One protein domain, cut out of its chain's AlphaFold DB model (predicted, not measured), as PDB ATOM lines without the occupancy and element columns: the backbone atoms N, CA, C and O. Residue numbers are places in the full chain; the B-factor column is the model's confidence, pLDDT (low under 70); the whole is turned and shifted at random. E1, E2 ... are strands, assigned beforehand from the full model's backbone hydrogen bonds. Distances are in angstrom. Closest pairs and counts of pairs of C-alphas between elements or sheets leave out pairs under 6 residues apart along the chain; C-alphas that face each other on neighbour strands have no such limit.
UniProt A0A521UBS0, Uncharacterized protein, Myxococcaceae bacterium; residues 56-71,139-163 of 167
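This is residues 56 to 71 and 139 to 163 of the 167 residues of an uncharacterized protein of Myxococcaceae bacterium (UniProt A0A521UBS0). The printed part has little regular structure: a long, thin rod of mostly loop, with a small two-strand antiparallel sheet, E1 and E2, towards one end and the lone strand E3 towards the other. The unnamed residues 142 to 158 run between E2 and E3. The printed part has 41 residues and no named helix; its strands E1, E2 and E3, in that order, hold 9 residues, and the class is all strand. It is loose, with a radius of gyration of the C-alphas of 11.5 A, and spans 42 by 14 by 13 A.

E1, residues 67 to 69, and E2, residues 139 to 141, are antiparallel neighbours at 141 degrees between directions. N 68 and O 140 are within hydrogen-bond range at 2.9 A, as are N 140 and O 68 at 2.9 A. E3, residues 159 to 161, pairs with no named strand and is apart from E1 and E2.

E1 is 7.0 A long from C-alpha 67 at (9.338, 164.444, 164.045), E2 7.0 A, and E3 6.8 A, ending at C-alpha 161 (3.063, 147.242, 146.082).

The C-alphas of Pro 71 and Trp 163, the two farthest apart, are 42.1 A apart. Residues 72 to 138 are cut out; C-alphas 71 and 139 are 8.2 A apart. The link from E2 to E3 is long, 17 residues. No printed residue is under 70 in pLDDT.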
ATOM      1  N   VAL A  56      11.371 157.978 157.558       91.38
ATOM      2  CA  VAL A  56      12.315 157.304 158.466       91.38
ATOM      3  C   VAL A  56      12.972 158.319 159.394       91.38
ATOM      4  O   VAL A  56      13.028 159.510 159.085       91.38
ATOM      5  N   SER A  57      13.469 157.856 160.543       90.12
ATOM      6  CA  SER A  57      14.284 158.698 161.420       90.12
ATOM      7  C   SER A  57      15.564 159.150 160.703       90.12
ATOM      8  O   SER A  57      16.168 158.418 159.907       90.12
ATOM      9  N   CYS A  58      16.002 160.378 160.976       92.06
ATOM     10  CA  CYS A  58      17.318 160.847 160.549       92.06
ATOM     11  C   CYS A  58      18.450 160.405 161.484       92.06
ATOM     12  O   CYS A  58      19.605 160.648 161.152       92.06
ATOM     13  N   GLY A  59      18.135 159.745 162.604       92.38
ATOM     14  CA  GLY A  59      19.104 159.359 163.631       92.38
ATOM     15  C   GLY A  59      19.441 160.475 164.623       92.38
ATOM     16  O   GLY A  59      20.230 160.245 165.528       92.38
ATOM     17  N   ALA A  60      18.851 161.667 164.475       93.81
ATOM     18  CA  ALA A  60      18.927 162.695 165.509       93.81
ATOM     19  C   ALA A  60      18.201 162.229 166.779       93.81
ATOM     20  O   ALA A  60      17.192 161.522 166.693       93.81
ATOM     21  N   ASP A  61      18.698 162.660 167.936       94.88
ATOM     22  CA  ASP A  61      18.117 162.293 169.224       94.88
ATOM     23  C   ASP A  61      16.635 162.700 169.320       94.88
ATOM     24  O   ASP A  61      16.222 163.759 168.838       94.88
ATOM     25  N   GLY A  62      15.804 161.800 169.851       91.50
ATOM     26  CA  GLY A  62      14.347 161.957 169.924       91.50
ATOM     27  C   GLY A  62      13.596 162.020 168.579       91.50
ATOM     28  O   GLY A  62      12.370 162.176 168.572       91.50
ATOM     29  N   CYS A  63      14.272 161.901 167.426       94.00
ATOM     30  CA  CYS A  63      13.626 161.959 166.114       94.00
ATOM     31  C   CYS A  63      13.007 160.610 165.729       94.00
ATOM     32  O   CYS A  63      13.706 159.658 165.380       94.00
ATOM     33  N   ALA A  64      11.677 160.564 165.683       91.50
ATOM     34  CA  ALA A  64      10.894 159.448 165.164       91.50
ATOM     35  C   ALA A  64      10.114 159.898 163.918       91.50
ATOM     36  O   ALA A  64       9.381 160.890 163.947       91.50
ATOM     37  N   HIS A  65      10.304 159.193 162.798       89.94
ATOM     38  CA  HIS A  65       9.629 159.461 161.513       89.94
ATOM     39  C   HIS A  65       9.716 160.921 161.023       89.94
ATOM     40  O   HIS A  65       8.789 161.452 160.409       89.94
ATOM     41  N   GLY A  66      10.838 161.595 161.298       90.50
ATOM     42  CA  GLY A  66      11.052 162.993 160.917       90.50
ATOM     43  C   GLY A  66      10.391 164.016 161.847       90.50
ATOM     44  O   GLY A  66      10.318 165.195 161.503       90.50
ATOM     45  N   SER A  67       9.928 163.587 163.019       93.81
ATOM     46  CA  SER A  67       9.338 164.444 164.045       93.81
ATOM     47  C   SER A  67      10.000 164.215 165.398       93.81
ATOM     48  O   SER A  67      10.395 163.094 165.714       93.81
ATOM     49  N   VAL A  68      10.091 165.254 166.216       95.69
ATOM     50  CA  VAL A  68      10.571 165.190 167.607       95.69
ATOM     51  C   VAL A  68       9.429 165.559 168.559       95.69
ATOM     52  O   VAL A  68       8.476 166.213 168.116       95.69
ATOM     53  N   PRO A  69       9.475 165.148 169.840       96.44
ATOM     54  CA  PRO A  69       8.534 165.636 170.845       96.44
ATOM     55  C   PRO A  69       8.476 167.168 170.855       96.44
ATOM     56  O   PRO A  69       9.485 167.844 170.662       96.44
ATOM     57  N   CYS A  70       7.282 167.723 171.051       97.38
ATOM     58  CA  CYS A  70       7.102 169.166 171.142       97.38
ATOM     59  C   CYS A  70       7.900 169.709 172.341       97.38
ATOM     60  O   CYS A  70       7.657 169.259 173.462       97.38
ATOM     61  N   PRO A  71       8.786 170.706 172.151       96.75
ATOM     62  CA  PRO A  71       9.526 171.313 173.259       96.75
ATOM     63  C   PRO A  71       8.643 172.212 174.142       96.75
ATOM     64  O   PRO A  71       9.087 172.707 175.173       96.75
ATOM     65  N   ARG A 139       4.015 166.844 168.714       95.94
ATOM     66  CA  ARG A 139       5.267 166.662 167.978       95.94
ATOM     67  C   ARG A 139       5.506 167.828 167.030       95.94
ATOM     68  O   ARG A 139       4.576 168.486 166.583       95.94
ATOM     69  N   VAL A 140       6.764 168.091 166.717       96.25
ATOM     70  CA  VAL A 140       7.162 169.092 165.717       96.25
ATOM     71  C   VAL A 140       8.080 168.455 164.688       96.25
ATOM     72  O   VAL A 140       8.646 167.385 164.924       96.25
ATOM     73  N   ALA A 141       8.225 169.091 163.527       94.62
ATOM     74  CA  ALA A 141       9.202 168.655 162.537       94.62
ATOM     75  C   ALA A 141      10.603 168.622 163.169       94.62
ATOM     76  O   ALA A 141      11.015 169.570 163.833       94.62
ATOM     77  N   CYS A 142      11.338 167.528 162.966       95.06
ATOM     78  CA  CYS A 142      12.726 167.447 163.402       95.06
ATOM     79  C   CYS A 142      13.551 168.478 162.626       95.06
ATOM     80  O   CYS A 142      13.624 168.378 161.402       95.06
ATOM     81  N   SER A 143      14.185 169.427 163.311       94.81
ATOM     82  CA  SER A 143      14.999 170.484 162.690       94.81
ATOM     83  C   SER A 143      16.194 169.937 161.905       94.81
ATOM     84  O   SER A 143      16.564 170.499 160.880       94.81
ATOM     85  N   THR A 144      16.757 168.798 162.321       94.88
ATOM     86  CA  THR A 144      17.905 168.168 161.648       94.88
ATOM     87  C   THR A 144      17.566 167.669 160.247       94.88
ATOM     88  O   THR A 144      18.394 167.747 159.346       94.88
ATOM     89  N   CYS A 145      16.361 167.128 160.040       91.81
ATOM     90  CA  CYS A 145      15.963 166.586 158.737       91.81
ATOM     91  C   CYS A 145      14.763 167.282 158.106       91.81
ATOM     92  O   CYS A 145      14.295 166.816 157.072       91.81
ATOM     93  N   ASN A 146      14.220 168.323 158.737       90.44
ATOM     94  CA  ASN A 146      13.029 169.065 158.324       90.44
ATOM     95  C   ASN A 146      11.866 168.158 157.892       90.44
ATOM     96  O   ASN A 146      11.220 168.380 156.874       90.44
ATOM     97  N   ALA A 147      11.648 167.075 158.646       82.62
ATOM     98  CA  ALA A 147      10.658 166.040 158.347       82.62
ATOM     99  C   ALA A 147      10.764 165.388 156.942       82.62
ATOM    100  O   ALA A 147       9.808 164.769 156.471       82.62
ATOM    101  N   ALA A 148      11.921 165.496 156.279       78.00
ATOM    102  CA  ALA A 148      12.078 165.221 154.851       78.00
ATOM    103  C   ALA A 148      12.694 163.857 154.510       78.00
ATOM    104  O   ALA A 148      12.752 163.502 153.332       78.00
ATOM    105  N   ARG A 149      13.155 163.059 155.487       86.94
ATOM    106  CA  ARG A 149      13.791 161.771 155.167       86.94
ATOM    107  C   ARG A 149      12.741 160.744 154.740       86.94
ATOM    108  O   ARG A 149      12.156 160.030 155.556       86.94
ATOM    109  N   MET A 150      12.494 160.697 153.435       92.06
ATOM    110  CA  MET A 150      11.618 159.715 152.810       92.06
ATOM    111  C   MET A 150      12.146 158.309 153.076       92.06
ATOM    112  O   MET A 150      13.346 158.051 152.993       92.06
ATOM    113  N   CYS A 151      11.237 157.386 153.371       92.00
ATOM    114  CA  CYS A 151      11.582 155.983 153.514       92.00
ATOM    115  C   CYS A 151      12.129 155.453 152.179       92.00
ATOM    116  O   CYS A 151      11.384 155.468 151.194       92.00
ATOM    117  N   PRO A 152      13.384 154.967 152.116       93.50
ATOM    118  CA  PRO A 152      13.971 154.480 150.868       93.50
ATOM    119  C   PRO A 152      13.239 153.238 150.341       93.50
ATOM    120  O   PRO A 152      13.125 153.055 149.131       93.50
ATOM    121  N   THR A 153      12.664 152.434 151.241       93.69
ATOM    122  CA  THR A 153      11.954 151.193 150.915       93.69
ATOM    123  C   THR A 153      10.650 151.461 150.165       93.69
ATOM    124  O   THR A 153      10.423 150.904 149.094       93.69
ATOM    125  N   CYS A 154       9.783 152.342 150.682       94.38
ATOM    126  CA  CYS A 154       8.497 152.650 150.039       94.38
ATOM    127  C   CYS A 154       8.495 153.937 149.200       94.38
ATOM    128  O   CYS A 154       7.492 154.229 148.542       94.38
ATOM    129  N   ARG A 155       9.607 154.685 149.190       93.81
ATOM    130  CA  ARG A 155       9.773 155.989 148.525       93.81
ATOM    131  C   ARG A 155       8.720 157.007 148.967       93.81
ATOM    132  O   ARG A 155       8.019 157.580 148.141       93.81
ATOM    133  N   GLY A 156       8.537 157.160 150.277       92.88
ATOM    134  CA  GLY A 156       7.582 158.129 150.830       92.88
ATOM    135  C   GLY A 156       6.120 157.677 150.876       92.88
ATOM    136  O   GLY A 156       5.294 158.377 151.446       92.88
ATOM    137  N   ARG A 157       5.772 156.513 150.309       93.81
ATOM    138  CA  ARG A 157       4.366 156.096 150.146       93.81
ATOM    139  C   ARG A 157       3.716 155.486 151.387       93.81
ATOM    140  O   ARG A 157       2.510 155.272 151.375       93.81
ATOM    141  N   GLY A 158       4.498 155.089 152.388       93.88
ATOM    142  CA  GLY A 158       4.007 154.352 153.563       93.88
ATOM    143  C   GLY A 158       3.543 152.917 153.275       93.88
ATOM    144  O   GLY A 158       3.262 152.156 154.194       93.88
ATOM    145  N   ARG A 159       3.516 152.497 152.008       95.56
ATOM    146  CA  ARG A 159       3.056 151.177 151.570       95.56
ATOM    147  C   ARG A 159       3.881 150.652 150.402       95.56
ATOM    148  O   ARG A 159       4.393 151.434 149.595       95.56
ATOM    149  N   LEU A 160       4.011 149.337 150.318       93.12
ATOM    150  CA  LEU A 160       4.682 148.620 149.241       93.12
ATOM    151  C   LEU A 160       3.631 147.991 148.333       93.12
ATOM    152  O   LEU A 160       2.592 147.530 148.797       93.12
ATOM    153  N   ARG A 161       3.887 148.002 147.023       91.19
ATOM    154  CA  ARG A 161       3.063 147.242 146.082       91.19
ATOM    155  C   ARG A 161       3.427 145.779 146.282       91.19
ATOM    156  O   ARG A 161       4.565 145.406 145.997       91.19
ATOM    157  N   ARG A 162       2.485 144.975 146.770       84.44
ATOM    158  CA  ARG A 162       2.682 143.535 146.857       84.44
ATOM    159  C   ARG A 162       2.703 143.023 145.428       84.44
ATOM    160  O   ARG A 162       1.689 143.049 144.731       84.44
ATOM    161  N   TRP A 163       3.876 142.615 144.957       75.25
ATOM    162  CA  TRP A 163       3.926 141.804 143.754       75.25
ATOM    163  C   TRP A 163       3.218 140.506 144.114       75.25
ATOM    164  O   TRP A 163       3.631 139.817 145.048       75.25
TER     165      TRP A 163